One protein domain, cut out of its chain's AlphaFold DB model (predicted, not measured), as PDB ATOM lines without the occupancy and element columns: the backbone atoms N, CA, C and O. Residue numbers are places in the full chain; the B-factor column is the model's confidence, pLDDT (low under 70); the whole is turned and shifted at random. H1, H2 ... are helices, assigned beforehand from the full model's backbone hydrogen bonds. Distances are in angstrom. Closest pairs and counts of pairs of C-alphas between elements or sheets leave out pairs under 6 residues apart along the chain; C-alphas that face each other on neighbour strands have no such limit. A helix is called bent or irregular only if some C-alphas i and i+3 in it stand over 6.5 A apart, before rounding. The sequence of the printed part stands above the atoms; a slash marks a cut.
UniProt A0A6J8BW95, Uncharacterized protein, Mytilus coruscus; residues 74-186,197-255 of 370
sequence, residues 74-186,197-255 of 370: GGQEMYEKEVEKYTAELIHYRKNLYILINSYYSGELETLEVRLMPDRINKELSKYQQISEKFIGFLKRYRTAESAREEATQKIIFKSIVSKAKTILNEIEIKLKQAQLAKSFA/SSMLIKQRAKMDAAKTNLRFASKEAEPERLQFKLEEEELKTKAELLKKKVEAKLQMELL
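Overview. This is residues 74 to 186 and 197 to 255 of the 370 residues of an uncharacterized protein of Mytilus coruscus (UniProt A0A6J8BW95). Three long helices, H1, H2 and H3, lie side by side as a slender up-and-down bundle, each running against the one before it, with H2 packed on both others. A fourth, still longer helix, H4, is a free rod away from the bundle, and residues 180 to 186, of which 180 to 185 belong to H3, stick out from the bundle. The printed part has 172 residues with four named helices, H1 H2 H3 H4 along the chain, and no named strand: all helix. It is extended, with a radius of gyration of the C-alphas of 25.9 A, and flat, spanning 91 by 54 by 27 A.

Arrangement. H1, residues 74 to 106, and H2, residues 111 to 142, form a helical hairpin; they touch at a shallow tilt of 18 degrees, opposite ways, and their closest C-alphas, of Tyr 93 and Tyr 128, are 5.7 A apart. H2 and H3, residues 145 to 185, form another, at a shallow tilt of 17 degrees, opposite ways, with the closest C-alphas, of Leu 139 and Ser 147, 4.9 A apart. H1 touches H3 with residues 94 to 101 alone, at a shallow tilt of 19 degrees, the same way; the C-alphas of Ile 101 and Ile 168 are closest, at 7.1 A. H4, residues 197 to 255, is apart from H1, H2 and H3. Every O i to N i+4 pair is within hydrogen-bond range in H1, against 26 of 28 in H2, 36 of 37 in H3 and 53 of 55 in H4.

Along the chain. H1 begins at C-alpha 74 (155.210, 125.744, 95.819) and is 47.6 A long. H2 is 47.5 A long, with a kink of 27 degrees near residue 118; it is irregular, but only just, C-alphas 115 and 118 being 6.9 A apart. H3 is 61.6 A long. H4, 87.3 A long, ends at C-alpha 255 (141.288, 169.912, 87.812).

Size, cuts and confidence. The C-alphas farthest apart, of Gly 74 and Ser 197, are 91.3 A apart. Residues 187 to 196 are not printed; C-alphas 186 and 197 are 25.9 A apart across the cut. The links H1 to H2 and H2 to H3 are tight. Mean pLDDT of the printed part is 89.8; residues 108, 183 to 186 and 197 to 198 are under 70.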
ATOM      1  N   GLY A  74     154.134 126.301  94.979       86.06
ATOM      2  CA  GLY A  74     155.210 125.744  95.819       86.06
ATOM      3  C   GLY A  74     156.623 126.217  95.434       86.06
ATOM      4  O   GLY A  74     157.515 126.299  96.273       86.06
ATOM      5  N   GLY A  75     156.847 126.572  94.163       87.44
ATOM      6  CA  GLY A  75     158.111 127.166  93.717       87.44
ATOM      7  C   GLY A  75     158.297 128.610  94.190       87.44
ATOM      8  O   GLY A  75     159.438 129.025  94.409       87.44
ATOM      9  N   GLN A  76     157.190 129.341  94.350       89.62
ATOM     10  CA  GLN A  76     157.141 130.683  94.926       89.62
ATOM     11  C   GLN A  76     157.433 130.638  96.430       89.62
ATOM     12  O   GLN A  76     158.291 131.373  96.898       89.62
ATOM     13  N   GLU A  77     156.825 129.706  97.164       92.06
ATOM     14  CA  GLU A  77     157.074 129.544  98.603       92.06
ATOM     15  C   GLU A  77     158.551 129.221  98.901       92.06
ATOM     16  O   GLU A  77     159.177 129.843  99.760       92.06
ATOM     17  N   MET A  78     159.165 128.302  98.140       92.25
ATOM     18  CA  MET A  78     160.601 128.018  98.285       92.25
ATOM     19  C   MET A  78     161.490 129.212  97.922       92.25
ATOM     20  O   MET A  78     162.546 129.396  98.527       92.25
ATOM     21  N   TYR A  79     161.076 130.015  96.939       94.00
ATOM     22  CA  TYR A  79     161.785 131.236  96.575       94.00
ATOM     23  C   TYR A  79     161.763 132.247  97.721       94.00
ATOM     24  O   TYR A  79     162.821 132.717  98.133       94.00
ATOM     25  N   GLU A  80     160.579 132.533  98.257       94.38
ATOM     26  CA  GLU A  80     160.377 133.491  99.345       94.38
ATOM     27  C   GLU A  80     161.155 133.085 100.596       94.38
ATOM     28  O   GLU A  80     161.871 133.908 101.162       94.38
ATOM     29  N   LYS A  81     161.127 131.798 100.955       95.81
ATOM     30  CA  LYS A  81     161.873 131.267 102.101       95.81
ATOM     31  C   LYS A  81     163.390 131.441 101.966       95.81
ATOM     32  O   LYS A  81     164.064 131.805 102.930       95.81
ATOM     33  N   GLU A  82     163.952 131.183 100.786       95.50
ATOM     34  CA  GLU A  82     165.387 131.393 100.553       95.50
ATOM     35  C   GLU A  82     165.740 132.885 100.493       95.50
ATOM     36  O   GLU A  82     166.756 133.292 101.058       95.50
ATOM     37  N   VAL A  83     164.897 133.722  99.877       95.69
ATOM     38  CA  VAL A  83     165.061 135.186  99.890       95.69
ATOM     39  C   VAL A  83     165.080 135.712 101.320       95.69
ATOM     40  O   VAL A  83     165.980 136.479 101.669       95.69
ATOM     41  N   GLU A  84     164.139 135.285 102.159       96.69
ATOM     42  CA  GLU A  84     164.062 135.678 103.564       96.69
ATOM     43  C   GLU A  84     165.327 135.266 104.323       96.69
ATOM     44  O   GLU A  84     165.938 136.094 105.001       96.69
ATOM     45  N   LYS A  85     165.788 134.025 104.136       97.38
ATOM     46  CA  LYS A  85     167.017 133.512 104.750       97.38
ATOM     47  C   LYS A  85     168.245 134.351 104.384       97.38
ATOM     48  O   LYS A  85     168.945 134.827 105.279       97.38
ATOM     49  N   TYR A  86     168.500 134.573 103.091       97.62
ATOM     50  CA  TYR A  86     169.632 135.401 102.658       97.62
ATOM     51  C   TYR A  86     169.504 136.838 103.167       97.62
ATOM     52  O   TYR A  86     170.488 137.429 103.609       97.62
ATOM     53  N   THR A  87     168.295 137.397 103.139       95.81
ATOM     54  CA  THR A  87     168.037 138.764 103.598       95.81
ATOM     55  C   THR A  87     168.301 138.909 105.094       95.81
ATOM     56  O   THR A  87     168.965 139.861 105.504       95.81
ATOM     57  N   ALA A  88     167.855 137.954 105.911       96.88
ATOM     58  CA  ALA A  88     168.100 137.938 107.349       96.88
ATOM     59  C   ALA A  88     169.602 137.866 107.671       96.88
ATOM     60  O   ALA A  88     170.101 138.653 108.481       96.88
ATOM     61  N   GLU A  89     170.342 136.988 106.985       97.00
ATOM     62  CA  GLU A  89     171.796 136.887 107.134       97.00
ATOM     63  C   GLU A  89     172.502 138.192 106.726       97.00
ATOM     64  O   GLU A  89     173.338 138.713 107.469       97.00
ATOM     65  N   LEU A  90     172.137 138.782 105.585       97.25
ATOM     66  CA  LEU A  90     172.711 140.052 105.127       97.25
ATOM     67  C   LEU A  90     172.409 141.202 106.090       97.25
ATOM     68  O   LEU A  90     173.288 142.024 106.358       97.25
ATOM     69  N   ILE A  91     171.197 141.258 106.646       96.38
ATOM     70  CA  ILE A  91     170.824 142.250 107.660       96.38
ATOM     71  C   ILE A  91     171.687 142.092 108.912       96.38
ATOM     72  O   ILE A  91     172.138 143.106 109.446       96.38
ATOM     73  N   HIS A  92     171.938 140.862 109.370       96.00
ATOM     74  CA  HIS A  92     172.792 140.601 110.529       96.00
ATOM     75  C   HIS A  92     174.201 141.182 110.330       96.00
ATOM     76  O   HIS A  92     174.629 142.041 111.102       96.00
ATOM     77  N   TYR A  93     174.883 140.808 109.244       96.25
ATOM     78  CA  TYR A  93     176.238 141.300 108.969       96.25
ATOM     79  C   TYR A  93     176.278 142.806 108.690       96.25
ATOM     80  O   TYR A  93     177.203 143.497 109.117       96.25
ATOM     81  N   ARG A  94     175.244 143.354 108.039       95.25
ATOM     82  CA  ARG A  94     175.116 144.803 107.831       95.25
ATOM     83  C   ARG A  94     175.002 145.559 109.154       95.25
ATOM     84  O   ARG A  94     175.636 146.599 109.307       95.25
ATOM     85  N   LYS A  95     174.202 145.059 110.102       96.00
ATOM     86  CA  LYS A  95     174.076 145.659 111.439       96.00
ATOM     87  C   LYS A  95     175.413 145.630 112.178       96.00
ATOM     88  O   LYS A  95     175.813 146.663 112.698       96.00
ATOM     89  N   ASN A  96     176.130 144.505 112.147       94.62
ATOM     90  CA  ASN A  96     177.454 144.399 112.768       94.62
ATOM     91  C   ASN A  96     178.443 145.414 112.175       94.62
ATOM     92  O   ASN A  96     179.145 146.094 112.920       94.62
ATOM     93  N   LEU A  97     178.455 145.573 110.846       94.88
ATOM     94  CA  LEU A  97     179.268 146.595 110.184       94.88
ATOM     95  C   LEU A  97     178.896 148.005 110.648       94.88
ATOM     96  O   LEU A  97     179.786 148.780 110.973       94.88
ATOM     97  N   TYR A  98     177.609 148.342 110.733       94.00
ATOM     98  CA  TYR A  98     177.192 149.660 111.218       94.00
ATOM     99  C   TYR A  98     177.538 149.902 112.687       94.00
ATOM    100  O   TYR A  98     177.928 151.013 113.020       94.00
ATOM    101  N   ILE A  99     177.484 148.882 113.544       93.00
ATOM    102  CA  ILE A  99     177.948 148.996 114.933       93.00
ATOM    103  C   ILE A  99     179.448 149.318 114.966       93.00
ATOM    104  O   ILE A  99     179.854 150.243 115.664       93.00
ATOM    105  N   LEU A 100     180.266 148.614 114.175       91.50
ATOM    106  CA  LEU A 100     181.706 148.885 114.090       91.50
ATOM    107  C   LEU A 100     181.986 150.302 113.569       91.50
ATOM    108  O   LEU A 100     182.796 151.024 114.147       91.50
ATOM    109  N   ILE A 101     181.278 150.732 112.525       90.50
ATOM    110  CA  ILE A 101     181.422 152.076 111.950       90.50
ATOM    111  C   ILE A 101     180.998 153.159 112.951       90.50
ATOM    112  O   ILE A 101     181.710 154.140 113.137       90.50
ATOM    113  N   ASN A 102     179.873 152.977 113.639       90.81
ATOM    114  CA  ASN A 102     179.406 153.940 114.633       90.81
ATOM    115  C   ASN A 102     180.343 153.996 115.839       90.81
ATOM    116  O   ASN A 102     180.629 155.088 116.323       90.81
ATOM    117  N   SER A 103     180.882 152.851 116.274       88.81
ATOM    118  CA  SER A 103     181.894 152.833 117.329       88.81
ATOM    119  C   SER A 103     183.081 153.710 116.930       88.81
ATOM    120  O   SER A 103     183.470 154.583 117.697       88.81
ATOM    121  N   TYR A 104     183.582 153.594 115.695       88.19
ATOM    122  CA  TYR A 104     184.676 154.430 115.201       88.19
ATOM    123  C   TYR A 104     184.381 155.931 115.268       88.19
ATOM    124  O   TYR A 104     185.243 156.706 115.689       88.19
ATOM    125  N   TYR A 105     183.175 156.342 114.875       87.38
ATOM    126  CA  TYR A 105     182.785 157.751 114.885       87.38
ATOM    127  C   TYR A 105     182.487 158.302 116.278       87.38
ATOM    128  O   TYR A 105     182.711 159.488 116.499       87.38
ATOM    129  N   SER A 106     182.056 157.462 117.224       85.06
ATOM    130  CA  SER A 106     181.833 157.884 118.614       85.06
ATOM    131  C   SER A 106     183.106 158.404 119.291       85.06
ATOM    132  O   SER A 106     183.034 159.163 120.249       85.06
ATOM    133  N   GLY A 107     184.289 158.027 118.784       74.69
ATOM    134  CA  GLY A 107     185.571 158.456 119.345       74.69
ATOM    135  C   GLY A 107     185.888 157.843 120.713       74.69
ATOM    136  O   GLY A 107     186.930 158.161 121.279       74.69
ATOM    137  N   GLU A 108     185.036 156.947 121.217       69.62
ATOM    138  CA  GLU A 108     185.172 156.298 122.527       69.62
ATOM    139  C   GLU A 108     186.222 155.176 122.546       69.62
ATOM    140  O   GLU A 108     186.545 154.653 123.609       69.62
ATOM    141  N   LEU A 109     186.775 154.797 121.389       74.06
ATOM    142  CA  LEU A 109     187.705 153.672 121.308       74.06
ATOM    143  C   LEU A 109     189.107 154.022 121.790       74.06
ATOM    144  O   LEU A 109     189.736 154.995 121.354       74.06
ATOM    145  N   GLU A 110     189.670 153.112 122.577       76.00
ATOM    146  CA  GLU A 110     191.081 153.159 122.923       76.00
ATOM    147  C   GLU A 110     191.969 152.950 121.684       76.00
ATOM    148  O   GLU A 110     191.616 152.273 120.715       76.00
ATOM    149  N   THR A 111     193.201 153.471 121.723       73.75
ATOM    150  CA  THR A 111     194.167 153.316 120.612       73.75
ATOM    151  C   THR A 111     194.440 151.861 120.214       73.75
ATOM    152  O   THR A 111     194.771 151.597 119.054       73.75
ATOM    153  N   LEU A 112     194.313 150.912 121.149       73.00
ATOM    154  CA  LEU A 112     194.430 149.483 120.865       73.00
ATOM    155  C   LEU A 112     193.219 148.965 120.078       73.00
ATOM    156  O   LEU A 112     193.384 148.186 119.141       73.00
ATOM    157  N   GLU A 113     192.016 149.432 120.397       81.12
ATOM    158  CA  GLU A 113     190.797 149.022 119.707       81.12
ATOM    159  C   GLU A 113     190.719 149.595 118.291       81.12
ATOM    160  O   GLU A 113     190.353 148.876 117.361       81.12
ATOM    161  N   VAL A 114     191.177 150.836 118.090       83.06
ATOM    162  CA  VAL A 114     191.317 151.440 116.752       83.06
ATOM    163  C   VAL A 114     192.249 150.611 115.859       83.06
ATOM    164  O   VAL A 114     191.994 150.475 114.664       83.06
ATOM    165  N   ARG A 115     193.303 149.998 116.420       85.88
ATOM    166  CA  ARG A 115     194.219 149.116 115.669       85.88
ATOM    167  C   ARG A 115     193.600 147.780 115.273       85.88
ATOM    168  O   ARG A 115     193.966 147.252 114.232       85.88
ATOM    169  N   LEU A 116     192.702 147.234 116.091       89.62
ATOM    170  CA  LEU A 116     192.036 145.950 115.830       89.62
ATOM    171  C   LEU A 116     190.803 146.096 114.931       89.62
ATOM    172  O   LEU A 116     190.260 145.107 114.437       89.62
ATOM    173  N   MET A 117     190.328 147.323 114.741       90.69
ATOM    174  CA  MET A 117     189.098 147.579 114.013       90.69
ATOM    175  C   MET A 117     189.153 147.215 112.518       90.69
ATOM    176  O   MET A 117     188.177 146.628 112.047       90.69
ATOM    177  N   PRO A 118     190.255 147.458 111.774       94.00
ATOM    178  CA  PRO A 118     190.368 147.034 110.380       94.00
ATOM    179  C   PRO A 118     190.124 145.538 110.184       94.00
ATOM    180  O   PRO A 118     189.366 145.153 109.297       94.00
ATOM    181  N   ASP A 119     190.685 144.693 111.049       93.75
ATOM    182  CA  ASP A 119     190.515 143.240 110.967       93.75
ATOM    183  C   ASP A 119     189.063 142.824 111.227       93.75
ATOM    184  O   ASP A 119     188.521 141.960 110.535       93.75
ATOM    185  N   ARG A 120     188.399 143.467 112.196       94.25
ATOM    186  CA  ARG A 120     186.980 143.219 112.504       94.25
ATOM    187  C   ARG A 120     186.075 143.645 111.349       94.25
ATOM    188  O   ARG A 120     185.209 142.868 110.947       94.25
ATOM    189  N   ILE A 121     186.300 144.837 110.793       95.56
ATOM    190  CA  ILE A 121     185.546 145.348 109.641       95.56
ATOM    191  C   ILE A 121     185.755 144.432 108.435       95.56
ATOM    192  O   ILE A 121     184.777 144.015 107.821       95.56
ATOM    193  N   ASN A 122     187.000 144.060 108.127       96.19
ATOM    194  CA  ASN A 122     187.307 143.159 107.018       96.19
ATOM    195  C   ASN A 122     186.648 141.788 107.202       96.19
ATOM    196  O   ASN A 122     186.047 141.276 106.262       96.19
ATOM    197  N   LYS A 123     186.680 141.217 108.411       96.06
ATOM    198  CA  LYS A 123     186.033 139.932 108.712       96.06
ATOM    199  C   LYS A 123     184.525 139.967 108.450       96.06
ATOM    200  O   LYS A 123     184.001 139.068 107.790       96.06
ATOM    201  N   GLU A 124     183.828 140.979 108.959       96.00
ATOM    202  CA  GLU A 124     182.379 141.107 108.768       96.00
ATOM    203  C   GLU A 124     182.033 141.457 107.312       96.00
ATOM    204  O   GLU A 124     181.086 140.901 106.750       96.00
ATOM    205  N   LEU A 125     182.848 142.290 106.654       96.75
ATOM    206  CA  LEU A 125     182.696 142.629 105.241       96.75
ATOM    207  C   LEU A 125     182.880 141.404 104.337       96.75
ATOM    208  O   LEU A 125     182.075 141.202 103.432       96.75
ATOM    209  N   SER A 126     183.883 140.560 104.587       97.06
ATOM    210  CA  SER A 126     184.102 139.337 103.807       97.06
ATOM    211  C   SER A 126     182.929 138.367 103.923       97.06
ATOM    212  O   SER A 126     182.492 137.813 102.914       97.06
ATOM    213  N   LYS A 127     182.363 138.186 105.123       96.88
ATOM    214  CA  LYS A 127     181.165 137.348 105.301       96.88
ATOM    215  C   LYS A 127     179.956 137.926 104.568       96.88
ATOM    216  O   LYS A 127     179.268 137.195 103.858       96.88
ATOM    217  N   TYR A 128     179.738 139.238 104.688       97.56
ATOM    218  CA  TYR A 128     178.685 139.937 103.957       97.56
ATOM    219  C   TYR A 128     178.826 139.741 102.439       97.56
ATOM    220  O   TYR A 128     177.852 139.411 101.762       97.56
ATOM    221  N   GLN A 129     180.044 139.886 101.905       97.50
ATOM    222  CA  GLN A 129     180.329 139.704 100.480       97.50
ATOM    223  C   GLN A 129     180.012 138.283 100.008       97.50
ATOM    224  O   GLN A 129     179.274 138.121  99.039       97.50
ATOM    225  N   GLN A 130     180.477 137.261 100.730       97.31
ATOM    226  CA  GLN A 130     180.224 135.858 100.380       97.31
ATOM    227  C   GLN A 130     178.728 135.528 100.319       97.31
ATOM    228  O   GLN A 130     178.274 134.819  99.418       97.31
ATOM    229  N   ILE A 131     177.945 136.027 101.276       97.50
ATOM    230  CA  ILE A 131     176.498 135.787 101.322       97.50
ATOM    231  C   ILE A 131     175.802 136.562 100.204       97.50
ATOM    232  O   ILE A 131     174.938 136.011  99.525       97.50
ATOM    233  N   SER A 132     176.218 137.805  99.953       97.31
ATOM    234  CA  SER A 132     175.658 138.630  98.882       97.31
ATOM    235  C   SER A 132     175.905 138.013  97.504       97.31
ATOM    236  O   SER A 132     174.991 137.956  96.684       97.31
ATOM    237  N   GLU A 133     177.095 137.465  97.260       97.00
ATOM    238  CA  GLU A 133     177.419 136.758  96.018       97.00
ATOM    239  C   GLU A 133     176.573 135.495  95.832       97.00
ATOM    240  O   GLU A 133     176.025 135.274  94.747       97.00
ATOM    241  N   LYS A 134     176.404 134.692  96.894       96.94
ATOM    242  CA  LYS A 134     175.516 133.519  96.874       96.94
ATOM    243  C   LYS A 134     174.075 133.920  96.576       96.94
ATOM    244  O   LYS A 134     173.436 133.279  95.737       96.94
ATOM    245  N   PHE A 135     173.594 134.991  97.204       97.69
ATOM    246  CA  PHE A 135     172.233 135.477  97.026       97.69
ATOM    247  C   PHE A 135     171.996 136.021  95.613       97.69
ATOM    248  O   PHE A 135     171.073 135.590  94.929       97.69
ATOM    249  N   ILE A 136     172.889 136.875  95.105       96.31
ATOM    250  CA  ILE A 136     172.845 137.360  93.717       96.31
ATOM    251  C   ILE A 136     172.900 136.178  92.738       96.31
ATOM    252  O   ILE A 136     172.164 136.149  91.751       96.31
ATOM    253  N   GLY A 137     173.738 135.174  93.009       95.31
ATOM    254  CA  GLY A 137     173.797 133.940  92.227       95.31
ATOM    255  C   GLY A 137     172.477 133.163  92.239       95.31
ATOM    256  O   GLY A 137     172.046 132.674  91.195       95.31
ATOM    257  N   PHE A 138     171.813 133.071  93.391       95.94
ATOM    258  CA  PHE A 138     170.488 132.468  93.532       95.94
ATOM    259  C   PHE A 138     169.425 133.216  92.710       95.94
ATOM    260  O   PHE A 138     168.740 132.598  91.891       95.94
ATOM    261  N   LEU A 139     169.357 134.545  92.835       95.00
ATOM    262  CA  LEU A 139     168.391 135.394  92.128       95.00
ATOM    263  C   LEU A 139     168.549 135.314  90.601       95.00
ATOM    264  O   LEU A 139     167.559 135.199  89.869       95.00
ATOM    265  N   LYS A 140     169.799 135.269  90.117       92.19
ATOM    266  CA  LYS A 140     170.121 135.072  88.694       92.19
ATOM    267  C   LYS A 140     169.612 133.740  88.145       92.19
ATOM    268  O   LYS A 140     169.192 133.679  86.989       92.19
ATOM    269  N   ARG A 141     169.661 132.665  88.943       90.81
ATOM    270  CA  ARG A 141     169.219 131.320  88.525       90.81
ATOM    271  C   ARG A 141     167.698 131.194  88.456       90.81
ATOM    272  O   ARG A 141     167.204 130.473  87.592       90.81
ATOM    273  N   TYR A 142     166.969 131.901  89.319       87.62
ATOM    274  CA  TYR A 142     165.508 131.801  89.408       87.62
ATOM    275  C   TYR A 142     164.762 132.447  88.223       87.62
ATOM    276  O   TYR A 142     163.727 131.934  87.796       87.62
ATOM    277  N   ARG A 143     165.340 133.499  87.616       85.62
ATOM    278  CA  ARG A 143     164.899 134.117  86.341       85.62
ATOM    279  C   ARG A 143     163.424 134.557  86.328       85.62
ATOM    280  O   ARG A 143     162.744 134.396  85.311       85.62
ATOM    281  N   THR A 144     162.933 135.122  87.428       90.19
ATOM    282  CA  THR A 144     161.600 135.740  87.514       90.19
ATOM    283  C   THR A 144     161.707 137.266  87.472       90.19
ATOM    284  O   THR A 144     162.790 137.829  87.647       90.19
ATOM    285  N   ALA A 145     160.588 137.961  87.242       87.62
ATOM    286  CA  ALA A 145     160.555 139.425  87.337       87.62
ATOM    287  C   ALA A 145     160.928 139.906  88.751       87.62
ATOM    288  O   ALA A 145     161.624 140.904  88.922       87.62
ATOM    289  N   GLU A 146     160.482 139.172  89.769       88.81
ATOM    290  CA  GLU A 146     160.800 139.432  91.173       88.81
ATOM    291  C   GLU A 146     162.284 139.229  91.455       88.81
ATOM    292  O   GLU A 146     162.910 140.129  92.007       88.81
ATOM    293  N   SER A 147     162.869 138.123  90.990       92.62
ATOM    294  CA  SER A 147     164.285 137.847  91.222       92.62
ATOM    295  C   SER A 147     165.193 138.841  90.499       92.62
ATOM    296  O   SER A 147     166.226 139.222  91.040       92.62
ATOM    297  N   ALA A 148     164.792 139.327  89.319       91.62
ATOM    298  CA  ALA A 148     165.512 140.375  88.598       91.62
ATOM    299  C   ALA A 148     165.464 141.732  89.324       91.62
ATOM    300  O   ALA A 148     166.483 142.423  89.404       91.62
ATOM    301  N   ARG A 149     164.299 142.111  89.872       92.50
ATOM    302  CA  ARG A 149     164.161 143.332  90.685       92.50
ATOM    303  C   ARG A 149     164.990 143.239  91.961       92.50
ATOM    304  O   ARG A 149     165.751 144.156  92.250       92.50
ATOM    305  N   GLU A 150     164.892 142.122  92.675       94.88
ATOM    306  CA  GLU A 150     165.656 141.897  93.901       94.88
ATOM    307  C   GLU A 150     167.166 141.901  93.619       94.88
ATOM    308  O   GLU A 150     167.926 142.546  94.333       94.88
ATOM    309  N   GLU A 151     167.618 141.286  92.517       94.94
ATOM    310  CA  GLU A 151     169.033 141.294  92.125       94.94
ATOM    311  C   GLU A 151     169.554 142.723  91.916       94.94
ATOM    312  O   GLU A 151     170.650 143.065  92.376       94.94
ATOM    313  N   ALA A 152     168.781 143.561  91.218       94.00
ATOM    314  CA  ALA A 152     169.138 144.956  90.988       94.00
ATOM    315  C   ALA A 152     169.253 145.726  92.315       94.00
ATOM    316  O   ALA A 152     170.257 146.407  92.539       94.00
ATOM    317  N   THR A 153     168.284 145.554  93.216       95.19
ATOM    318  CA  THR A 153     168.294 146.157  94.556       95.19
ATOM    319  C   THR A 153     169.517 145.710  95.360       95.19
ATOM    320  O   THR A 153     170.269 146.546  95.869       95.19
ATOM    321  N   GLN A 154     169.786 144.404  95.419       95.06
ATOM    322  CA  GLN A 154     170.902 143.852  96.191       95.06
ATOM    323  C   GLN A 154     172.262 144.312  95.671       95.06
ATOM    324  O   GLN A 154     173.152 144.611  96.466       95.06
ATOM    325  N   LYS A 155     172.428 144.466  94.351       95.94
ATOM    326  CA  LYS A 155     173.648 145.048  93.767       95.94
ATOM    327  C   LYS A 155     173.888 146.486  94.223       95.94
ATOM    328  O   LYS A 155     175.034 146.854  94.482       95.94
ATOM    329  N   ILE A 156     172.837 147.302  94.313       96.44
ATOM    330  CA  ILE A 156     172.940 148.691  94.783       96.44
ATOM    331  C   ILE A 156     173.324 148.711  96.268       96.44
ATOM    332  O   ILE A 156     174.280 149.391  96.648       96.44
ATOM    333  N   ILE A 157     172.633 147.916  97.092       95.00
ATOM    334  CA  ILE A 157     172.902 147.809  98.533       95.00
ATOM    335  C   ILE A 157     174.339 147.334  98.783       95.00
ATOM    336  O   ILE A 157     175.067 147.947  99.564       95.00
ATOM    337  N   PHE A 158     174.772 146.285  98.081       96.19
ATOM    338  CA  PHE A 158     176.129 145.751  98.155       96.19
ATOM    339  C   PHE A 158     177.183 146.823  97.871       96.19
ATOM    340  O   PHE A 158     178.087 147.025  98.683       96.19
ATOM    341  N   LYS A 159     177.043 147.556  96.757       96.06
ATOM    342  CA  LYS A 159     177.968 148.642  96.395       96.06
ATOM    343  C   LYS A 159     178.037 149.710  97.486       96.06
ATOM    344  O   LYS A 159     179.134 150.140  97.837       96.06
ATOM    345  N   SER A 160     176.889 150.107  98.038       95.81
ATOM    346  CA  SER A 160     176.821 151.113  99.104       95.81
ATOM    347  C   SER A 160     177.576 150.672 100.362       95.81
ATOM    348  O   SER A 160     178.406 151.421 100.874       95.81
ATOM    349  N   ILE A 161     177.350 149.441 100.830       94.56
ATOM    350  CA  ILE A 161     177.982 148.917 102.052       94.56
ATOM    351  C   ILE A 161     179.488 148.746 101.868       94.56
ATOM    352  O   ILE A 161     180.262 149.162 102.727       94.56
ATOM    353  N   VAL A 162     179.912 148.179 100.735       95.50
ATOM    354  CA  VAL A 162     181.335 147.992 100.422       95.50
ATOM    355  C   VAL A 162     182.050 149.339 100.336       95.50
ATOM    356  O   VAL A 162     183.153 149.468 100.858       95.50
ATOM    357  N   SER A 163     181.425 150.341  99.712       94.81
ATOM    358  CA  SER A 163     181.972 151.698  99.642       94.81
ATOM    359  C   SER A 163     182.156 152.295 101.041       94.81
ATOM    360  O   SER A 163     183.268 152.672 101.396       94.81
ATOM    361  N   LYS A 164     181.109 152.262 101.881       94.19
ATOM    362  CA  LYS A 164     181.171 152.758 103.266       94.19
ATOM    363  C   LYS A 164     182.275 152.082 104.079       94.19
ATOM    364  O   LYS A 164     183.065 152.766 104.717       94.19
ATOM    365  N   ALA A 165     182.362 150.754 104.029       94.62
ATOM    366  CA  ALA A 165     183.391 150.017 104.759       94.62
ATOM    367  C   ALA A 165     184.810 150.387 104.290       94.62
ATOM    368  O   ALA A 165     185.695 150.583 105.119       94.62
ATOM    369  N   LYS A 166     185.024 150.544 102.976       95.31
ATOM    370  CA  LYS A 166     186.318 150.968 102.418       95.31
ATOM    371  C   LYS A 166     186.711 152.381 102.845       95.31
ATOM    372  O   LYS A 166     187.874 152.590 103.175       95.31
ATOM    373  N   THR A 167     185.766 153.320 102.863       94.94
ATOM    374  CA  THR A 167     186.018 154.689 103.338       94.94
ATOM    375  C   THR A 167     186.538 154.673 104.773       94.94
ATOM    376  O   THR A 167     187.594 155.234 105.045       94.94
ATOM    377  N   ILE A 168     185.875 153.931 105.661       93.56
ATOM    378  CA  ILE A 168     186.269 153.823 107.072       93.56
ATOM    379  C   ILE A 168     187.636 153.164 107.238       93.56
ATOM    380  O   ILE A 168     188.464 153.645 108.006       93.56
ATOM    381  N   LEU A 169     187.901 152.084 106.500       94.69
ATOM    382  CA  LEU A 169     189.207 151.426 106.525       94.69
ATOM    383  C   LEU A 169     190.333 152.391 106.131       94.69
ATOM    384  O   LEU A 169     191.364 152.421 106.800       94.69
ATOM    385  N   ASN A 170     190.116 153.212 105.101       94.62
ATOM    386  CA  ASN A 170     191.080 154.224 104.671       94.62
ATOM    387  C   ASN A 170     191.268 155.321 105.734       94.62
ATOM    388  O   ASN A 170     192.394 155.696 106.051       94.62
ATOM    389  N   GLU A 171     190.184 155.805 106.345       92.88
ATOM    390  CA  GLU A 171     190.278 156.789 107.428       92.88
ATOM    391  C   GLU A 171     191.064 156.253 108.638       92.88
ATOM    392  O   GLU A 171     191.926 156.954 109.178       92.88
ATOM    393  N   ILE A 172     190.817 155.000 109.041       90.88
ATOM    394  CA  ILE A 172     191.572 154.340 110.116       90.88
ATOM    395  C   ILE A 172     193.051 154.233 109.730       90.88
ATOM    396  O   ILE A 172     193.923 154.541 110.545       90.88
ATOM    397  N   GLU A 173     193.351 153.836 108.494       92.19
ATOM    398  CA  GLU A 173     194.723 153.727 107.998       92.19
ATOM    399  C   GLU A 173     195.459 155.075 108.054       92.19
ATOM    400  O   GLU A 173     196.591 155.146 108.546       92.19
ATOM    401  N   ILE A 174     194.807 156.159 107.623       90.62
ATOM    402  CA  ILE A 174     195.352 157.521 107.687       90.62
ATOM    403  C   ILE A 174     195.627 157.921 109.143       90.62
ATOM    404  O   ILE A 174     196.740 158.364 109.452       90.62
ATOM    405  N   LYS A 175     194.670 157.711 110.058       87.19
ATOM    406  CA  LYS A 175     194.844 158.020 111.489       87.19
ATOM    407  C   LYS A 175     195.994 157.228 112.116       87.19
ATOM    408  O   LYS A 175     196.797 157.788 112.865       87.19
ATOM    409  N   LEU A 176     196.120 155.941 111.792       87.56
ATOM    410  CA  LEU A 176     197.208 155.100 112.295       87.56
ATOM    411  C   LEU A 176     198.578 155.570 111.787       87.56
ATOM    412  O   LEU A 176     199.521 155.642 112.580       87.56
ATOM    413  N   LYS A 177     198.690 155.948 110.506       88.25
ATOM    414  CA  LYS A 177     199.924 156.512 109.932       88.25
ATOM    415  C   LYS A 177     200.305 157.841 110.591       88.25
ATOM    416  O   LYS A 177     201.464 158.027 110.965       88.25
ATOM    417  N   GLN A 178     199.343 158.736 110.810       86.75
ATOM    418  CA  GLN A 178     199.577 160.008 111.507       86.75
ATOM    419  C   GLN A 178     200.070 159.794 112.947       86.75
ATOM    420  O   GLN A 178     201.041 160.424 113.372       86.75
ATOM    421  N   ALA A 179     199.473 158.848 113.680       82.94
ATOM    422  CA  ALA A 179     199.898 158.510 115.037       82.94
ATOM    423  C   ALA A 179     201.320 157.917 115.095       82.94
ATOM    424  O   ALA A 179     202.047 158.137 116.067       82.94
ATOM    425  N   GLN A 180     201.741 157.170 114.067       83.00
ATOM    426  CA  GLN A 180     203.108 156.649 113.958       83.00
ATOM    427  C   GLN A 180     204.127 157.765 113.693       83.00
ATOM    428  O   GLN A 180     205.170 157.800 114.350       83.00
ATOM    429  N   LEU A 181     203.811 158.700 112.793       81.69
ATOM    430  CA  LEU A 181     204.664 159.856 112.504       81.69
ATOM    431  C   LEU A 181     204.814 160.766 113.729       81.69
ATOM    432  O   LEU A 181     205.921 161.182 114.045       81.69
ATOM    433  N   ALA A 182     203.745 161.021 114.486       75.25
ATOM    434  CA  ALA A 182     203.824 161.840 115.698       75.25
ATOM    435  C   ALA A 182     204.758 161.240 116.774       75.25
ATOM    436  O   ALA A 182     205.465 161.974 117.467       75.25
ATOM    437  N   LYS A 183     204.816 159.904 116.891       68.56
ATOM    438  CA  LYS A 183     205.685 159.216 117.861       68.56
ATOM    439  C   LYS A 183     207.173 159.276 117.503       68.56
ATOM    440  O   LYS A 183     207.997 159.278 118.414       68.56
ATOM    441  N   SER A 184     207.536 159.359 116.221       60.81
ATOM    442  CA  SER A 184     208.946 159.411 115.799       60.81
ATOM    443  C   SER A 184     209.602 160.784 116.012       60.81
ATOM    444  O   SER A 184     210.823 160.860 116.142       60.81
ATOM    445  N   PHE A 185     208.822 161.864 116.138       57.59
ATOM    446  CA  PHE A 185     209.346 163.202 116.450       57.59
ATOM    447  C   PHE A 185     209.608 163.443 117.946       57.59
ATOM    448  O   PHE A 185     210.380 164.341 118.284       57.59
ATOM    449  N   ALA A 186     209.010 162.652 118.844       57.47
ATOM    450  CA  ALA A 186     209.105 162.865 120.291       57.47
ATOM    451  C   ALA A 186     210.385 162.292 120.936       57.47
ATOM    452  O   ALA A 186     210.766 162.722 122.021       57.47
ATOM    453  N   SER A 197     223.446 183.635 115.743       69.06
ATOM    454  CA  SER A 197     223.298 183.638 114.278       69.06
ATOM    455  C   SER A 197     222.384 182.506 113.766       69.06
ATOM    456  O   SER A 197     221.512 182.720 112.923       69.06
ATOM    457  N   SER A 198     222.475 181.309 114.360       67.00
ATOM    458  CA  SER A 198     221.567 180.187 114.070       67.00
ATOM    459  C   SER A 198     220.130 180.471 114.520       67.00
ATOM    460  O   SER A 198     219.189 179.986 113.889       67.00
ATOM    461  N   MET A 199     219.941 181.253 115.587       71.69
ATOM    462  CA  MET A 199     218.610 181.626 116.068       71.69
ATOM    463  C   MET A 199     217.900 182.577 115.092       71.69
ATOM    464  O   MET A 199     216.732 182.344 114.781       71.69
ATOM    465  N   LEU A 200     218.615 183.560 114.532       78.69
ATOM    466  CA  LEU A 200     218.071 184.484 113.527       78.69
ATOM    467  C   LEU A 200     217.718 183.776 112.213       78.69
ATOM    468  O   LEU A 200     216.632 183.982 111.674       78.69
ATOM    469  N   ILE A 201     218.581 182.876 111.731       80.19
ATOM    470  CA  ILE A 201     218.297 182.071 110.529       80.19
ATOM    471  C   ILE A 201     217.066 181.179 110.755       80.19
ATOM    472  O   ILE A 201     216.191 181.095 109.895       80.19
ATOM    473  N   LYS A 202     216.940 180.564 111.940       79.44
ATOM    474  CA  LYS A 202     215.757 179.768 112.305       79.44
ATOM    475  C   LYS A 202     214.491 180.610 112.414       79.44
ATOM    476  O   LYS A 202     213.432 180.130 112.026       79.44
ATOM    477  N   GLN A 203     214.569 181.829 112.944       82.19
ATOM    478  CA  GLN A 203     213.420 182.733 112.990       82.19
ATOM    479  C   GLN A 203     212.972 183.139 111.588       82.19
ATOM    480  O   GLN A 203     211.777 183.097 111.310       82.19
ATOM    481  N   ARG A 204     213.913 183.449 110.690       84.31
ATOM    482  CA  ARG A 204     213.598 183.786 109.298       84.31
ATOM    483  C   ARG A 204     212.953 182.608 108.570       84.31
ATOM    484  O   ARG A 204     211.870 182.765 108.026       84.31
ATOM    485  N   ALA A 205     213.519 181.408 108.707       84.31
ATOM    486  CA  ALA A 205     212.929 180.188 108.159       84.31
ATOM    487  C   ALA A 205     211.533 179.883 108.739       84.31
ATOM    488  O   ALA A 205     210.646 179.459 108.008       84.31
ATOM    489  N   LYS A 206     211.307 180.124 110.039       86.31
ATOM    490  CA  LYS A 206     209.980 179.973 110.665       86.31
ATOM    491  C   LYS A 206     208.970 180.989 110.142       86.31
ATOM    492  O   LYS A 206     207.816 180.633 109.944       86.31
ATOM    493  N   MET A 207     209.386 182.233 109.935       89.94
ATOM    494  CA  MET A 207     208.537 183.283 109.378       89.94
ATOM    495  C   MET A 207     208.192 182.998 107.914       89.94
ATOM    496  O   MET A 207     207.029 183.117 107.536       89.94
ATOM    497  N   ASP A 208     209.165 182.554 107.119       85.75
ATOM    498  CA  ASP A 208     208.934 182.153 105.732       85.75
ATOM    499  C   ASP A 208     207.997 180.937 105.668       85.75
ATOM    500  O   ASP A 208     207.022 180.967 104.920       85.75
ATOM    501  N   ALA A 209     208.191 179.936 106.538       86.12
ATOM    502  CA  ALA A 209     207.295 178.784 106.661       86.12
ATOM    503  C   ALA A 209     205.876 179.172 107.122       86.12
ATOM    504  O   ALA A 209     204.883 178.655 106.614       86.12
ATOM    505  N   ALA A 210     205.747 180.107 108.066       86.56
ATOM    506  CA  ALA A 210     204.446 180.608 108.505       86.56
ATOM    507  C   ALA A 210     203.729 181.363 107.374       86.56
ATOM    508  O   ALA A 210     202.529 181.188 107.168       86.56
ATOM    509  N   LYS A 211     204.471 182.155 106.593       90.19
ATOM    510  CA  LYS A 211     203.939 182.892 105.444       90.19
ATOM    511  C   LYS A 211     203.505 181.958 104.315       90.19
ATOM    512  O   LYS A 211     202.467 182.203 103.700       90.19
ATOM    513  N   THR A 212     204.255 180.889 104.047       86.88
ATOM    514  CA  THR A 212     203.835 179.863 103.084       86.88
ATOM    515  C   THR A 212     202.603 179.122 103.583       86.88
ATOM    516  O   THR A 212     201.636 179.023 102.836       86.88
ATOM    517  N   ASN A 213     202.578 178.697 104.850       87.69
ATOM    518  CA  ASN A 213     201.427 177.998 105.426       87.69
ATOM    519  C   ASN A 213     200.159 178.852 105.381       87.69
ATOM    520  O   ASN A 213     199.109 178.347 105.010       87.69
ATOM    521  N   LEU A 214     200.252 180.152 105.672       88.88
ATOM    522  CA  LEU A 214     199.111 181.064 105.573       88.88
ATOM    523  C   LEU A 214     198.599 181.182 104.132       88.88
ATOM    524  O   LEU A 214     197.390 181.200 103.908       88.88
ATOM    525  N   ARG A 215     199.500 181.221 103.141       90.00
ATOM    526  CA  ARG A 215     199.110 181.225 101.722       90.00
ATOM    527  C   ARG A 215     198.418 179.928 101.313       90.00
ATOM    528  O   ARG A 215     197.426 180.001 100.597       90.00
ATOM    529  N   PHE A 216     198.920 178.774 101.748       87.94
ATOM    530  CA  PHE A 216     198.293 177.485 101.451       87.94
ATOM    531  C   PHE A 216     196.951 177.328 102.165       87.94
ATOM    532  O   PHE A 216     195.973 177.033 101.496       87.94
ATOM    533  N   ALA A 217     196.857 177.679 103.448       85.06
ATOM    534  CA  ALA A 217     195.593 177.686 104.185       85.06
ATOM    535  C   ALA A 217     194.548 178.614 103.537       85.06
ATOM    536  O   ALA A 217     193.375 178.273 103.450       85.06
ATOM    537  N   SER A 218     194.973 179.772 103.019       86.50
ATOM    538  CA  SER A 218     194.073 180.682 102.293       86.50
ATOM    539  C   SER A 218     193.596 180.088 100.963       86.50
ATOM    540  O   SER A 218     192.440 180.273 100.597       86.50
ATOM    541  N   LYS A 219     194.471 179.364 100.249       89.44
ATOM    542  CA  LYS A 219     194.124 178.652  99.009       89.44
ATOM    543  C   LYS A 219     193.261 177.413  99.252       89.44
ATOM    544  O   LYS A 219     192.474 177.077  98.385       89.44
ATOM    545  N   GLU A 220     193.399 176.750 100.396       81.25
ATOM    546  CA  GLU A 220     192.560 175.614 100.805       81.25
ATOM    547  C   GLU A 220     191.172 176.063 101.287       81.25
ATOM    548  O   GLU A 220     190.191 175.367 101.052       81.25
ATOM    549  N   ALA A 221     191.054 177.260 101.867       82.69
ATOM    550  CA  ALA A 221     189.763 177.828 102.262       82.69
ATOM    551  C   ALA A 221     188.905 178.304 101.068       82.69
ATOM    552  O   ALA A 221     187.689 178.448 101.196       82.69
ATOM    553  N   GLU A 222     189.501 178.580  99.903       86.00
ATOM    554  CA  GLU A 222     188.755 178.934  98.686       86.00
ATOM    555  C   GLU A 222     187.847 177.814  98.151       86.00
ATOM    556  O   GLU A 222     186.655 178.076  97.972       86.00
ATOM    557  N   PRO A 223     188.331 176.580  97.902       82.00
ATOM    558  CA  PRO A 223     187.481 175.493  97.432       82.00
ATOM    559  C   PRO A 223     186.420 175.116  98.464       82.00
ATOM    560  O   PRO A 223     185.304 174.794  98.075       82.00
ATOM    561  N   GLU A 224     186.721 175.225  99.760       84.50
ATOM    562  CA  GLU A 224     185.736 175.015 100.824       84.50
ATOM    563  C   GLU A 224     184.605 176.059 100.751       84.50
ATOM    564  O   GLU A 224     183.424 175.712 100.744       84.50
ATOM    565  N   ARG A 225     184.934 177.346 100.563       86.06
ATOM    566  CA  ARG A 225     183.928 178.398 100.322       86.06
ATOM    567  C   ARG A 225     183.121 178.168  99.045       86.06
ATOM    568  O   ARG A 225     181.938 178.502  99.016       86.06
ATOM    569  N   LEU A 226     183.744 177.647  97.989       89.56
ATOM    570  CA  LEU A 226     183.045 177.301  96.749       89.56
ATOM    571  C   LEU A 226     182.112 176.101  96.943       89.56
ATOM    572  O   LEU A 226     180.994 176.136  96.438       89.56
ATOM    573  N   GLN A 227     182.522 175.089  97.713       89.44
ATOM    574  CA  GLN A 227     181.666 173.957  98.072       89.44
ATOM    575  C   GLN A 227     180.441 174.408  98.864       89.44
ATOM    576  O   GLN A 227     179.329 174.049  98.487       89.44
ATOM    577  N   PHE A 228     180.614 175.263  99.876       87.88
ATOM    578  CA  PHE A 228     179.482 175.805 100.632       87.88
ATOM    579  C   PHE A 228     178.508 176.596  99.750       87.88
ATOM    580  O   PHE A 228     177.295 176.463  99.900       87.88
ATOM    581  N   LYS A 229     179.013 177.388  98.793       91.75
ATOM    582  CA  LYS A 229     178.156 178.104  97.833       91.75
ATOM    583  C   LYS A 229     177.385 177.153  96.916       91.75
ATOM    584  O   LYS A 229     176.198 177.366  96.695       91.75
ATOM    585  N   LEU A 230     178.046 176.112  96.405       89.94
ATOM    586  CA  LEU A 230     177.400 175.096  95.572       89.94
ATOM    587  C   LEU A 230     176.317 174.338  96.348       89.94
ATOM    588  O   LEU A 230     175.219 174.146  95.837       89.94
ATOM    589  N   GLU A 231     176.593 173.960  97.596       90.75
ATOM    590  CA  GLU A 231     175.619 173.289  98.458       90.75
ATOM    591  C   GLU A 231     174.400 174.183  98.751       90.75
ATOM    592  O   GLU A 231     173.257 173.721  98.700       90.75
ATOM    593  N   GLU A 232     174.615 175.481  98.982       91.31
ATOM    594  CA  GLU A 232     173.532 176.447  99.177       91.31
ATOM    595  C   GLU A 232     172.643 176.581  97.924       91.31
ATOM    596  O   GLU A 232     171.412 176.592  98.027       91.31
ATOM    597  N   GLU A 233     173.242 176.645  96.731       92.38
ATOM    598  CA  GLU A 233     172.507 176.673  95.458       92.38
ATOM    599  C   GLU A 233     171.751 175.361  95.197       92.38
ATOM    600  O   GLU A 233     170.589 175.378  94.774       92.38
ATOM    601  N   GLU A 234     172.346 174.209  95.513       90.62
ATOM    602  CA  GLU A 234     171.666 172.915  95.433       90.62
ATOM    603  C   GLU A 234     170.452 172.835  96.366       90.62
ATOM    604  O   GLU A 234     169.405 172.305  95.989       90.62
ATOM    605  N   LEU A 235     170.561 173.346  97.592       92.31
ATOM    606  CA  LEU A 235     169.445 173.357  98.537       92.31
ATOM    607  C   LEU A 235     168.323 174.286  98.069       92.31
ATOM    608  O   LEU A 235     167.151 173.900  98.115       92.31
ATOM    609  N   LYS A 236     168.665 175.472  97.553       92.94
ATOM    610  CA  LYS A 236     167.696 176.412  96.967       92.94
ATOM    611  C   LYS A 236     166.950 175.784  95.791       92.94
ATOM    612  O   LYS A 236     165.719 175.774  95.779       92.94
ATOM    613  N   THR A 237     167.673 175.181  94.850       90.62
ATOM    614  CA  THR A 237     167.069 174.530  93.677       90.62
ATOM    615  C   THR A 237     166.206 173.324  94.059       90.62
ATOM    616  O   THR A 237     165.099 173.171  93.536       90.62
ATOM    617  N   LYS A 238     166.636 172.497  95.024       91.81
ATOM    618  CA  LYS A 238     165.823 171.392  95.565       91.81
ATOM    619  C   LYS A 238     164.532 171.905  96.213       91.81
ATOM    620  O   LYS A 238     163.463 171.343  95.958       91.81
ATOM    621  N   ALA A 239     164.602 172.976  97.003       90.06
ATOM    622  CA  ALA A 239     163.433 173.580  97.640       90.06
ATOM    623  C   ALA A 239     162.438 174.153  96.612       90.06
ATOM    624  O   ALA A 239     161.228 173.938  96.729       90.06
ATOM    625  N   GLU A 240     162.929 174.824  95.568       93.44
ATOM    626  CA  GLU A 240     162.091 175.322  94.469       93.44
ATOM    627  C   GLU A 240     161.417 174.192  93.686       93.44
ATOM    628  O   GLU A 240     160.228 174.275  93.367       93.44
ATOM    629  N   LEU A 241     162.145 173.108  93.406       92.56
ATOM    630  CA  LEU A 241     161.604 171.949  92.699       92.56
ATOM    631  C   LEU A 241     160.492 171.277  93.516       92.56
ATOM    632  O   LEU A 241     159.447 170.921  92.968       92.56
ATOM    633  N   LEU A 242     160.671 171.159  94.835       94.31
ATOM    634  CA  LEU A 242     159.632 170.651  95.731       94.31
ATOM    635  C   LEU A 242     158.385 171.538  95.732       94.31
ATOM    636  O   LEU A 242     157.282 171.000  95.624       94.31
ATOM    637  N   LYS A 243     158.540 172.869  95.777       93.44
ATOM    638  CA  LYS A 243     157.405 173.799  95.654       93.44
ATOM    639  C   LYS A 243     156.636 173.579  94.355       93.44
ATOM    640  O   LYS A 243     155.437 173.325  94.411       93.44
ATOM    641  N   LYS A 244     157.329 173.565  93.210       93.50
ATOM    642  CA  LYS A 244     156.704 173.326  91.897       93.50
ATOM    643  C   LYS A 244     156.000 171.971  91.827       93.50
ATOM    644  O   LYS A 244     154.933 171.852  91.238       93.50
ATOM    645  N   LYS A 245     156.566 170.936  92.457       94.06
ATOM    646  CA  LYS A 245     155.955 169.601  92.514       94.06
ATOM    647  C   LYS A 245     154.668 169.586  93.340       94.06
ATOM    648  O   LYS A 245     153.723 168.897  92.962       94.06
ATOM    649  N   VAL A 246     154.641 170.284  94.473       94.19
ATOM    650  CA  VAL A 246     153.433 170.411  95.303       94.19
ATOM    651  C   VAL A 246     152.374 171.229  94.571       94.19
ATOM    652  O   VAL A 246     151.227 170.806  94.510       94.19
ATOM    653  N   GLU A 247     152.769 172.334  93.943       93.81
ATOM    654  CA  GLU A 247     151.880 173.175  93.143       93.81
ATOM    655  C   GLU A 247     151.253 172.400  91.977       93.81
ATOM    656  O   GLU A 247     150.035 172.398  91.827       93.81
ATOM    657  N   ALA A 248     152.052 171.644  91.217       93.56
ATOM    658  CA  ALA A 248     151.547 170.802  90.134       93.56
ATOM    659  C   ALA A 248     150.576 169.720  90.636       93.56
ATOM    660  O   ALA A 248     149.578 169.426  89.981       93.56
ATOM    661  N   LYS A 249     150.831 169.126  91.810       93.69
ATOM    662  CA  LYS A 249     149.893 168.172  92.424       93.69
ATOM    663  C   LYS A 249     148.574 168.835  92.806       93.69
ATOM    664  O   LYS A 249     147.527 168.253  92.552       93.69
ATOM    665  N   LEU A 250     148.634 170.032  93.382       92.81
ATOM    666  CA  LEU A 250     147.449 170.782  93.784       92.81
ATOM    667  C   LEU A 250     146.625 171.207  92.562       92.81
ATOM    668  O   LEU A 250     145.409 171.065  92.574       92.81
ATOM    669  N   GLN A 251     147.277 171.623  91.472       93.50
ATOM    670  CA  GLN A 251     146.607 171.896  90.195       93.50
ATOM    671  C   GLN A 251     145.933 170.645  89.616       93.50
ATOM    672  O   GLN A 251     144.801 170.716  89.149       93.50
ATOM    673  N   MET A 252     146.592 169.485  89.676       93.06
ATOM    674  CA  MET A 252     145.994 168.218  89.235       93.06
ATOM    675  C   MET A 252     144.767 167.827  90.067       93.06
ATOM    676  O   MET A 252     143.791 167.320  89.520       93.06
ATOM    677  N   GLU A 253     144.812 168.044  91.382       93.94
ATOM    678  CA  GLU A 253     143.689 167.775  92.283       93.94
ATOM    679  C   GLU A 253     142.525 168.744  92.045       93.94
ATOM    680  O   GLU A 253     141.380 168.303  91.952       93.94
ATOM    681  N   LEU A 254     142.824 170.030  91.835       94.75
ATOM    682  CA  LEU A 254     141.837 171.040  91.459       94.75
ATOM    683  C   LEU A 254     141.119 170.656  90.160       94.75
ATOM    684  O   LEU A 254     139.896 170.568  90.149       94.75
ATOM    685  N   LEU A 255     141.864 170.331  89.097       94.56
ATOM    686  CA  LEU A 255     141.288 169.912  87.812       94.56
ATOM    687  C   LEU A 255     140.436 168.644  87.936       94.56
ATOM    688  O   LEU A 255     139.433 168.485  87.239       94.56
TER     689      LEU A 255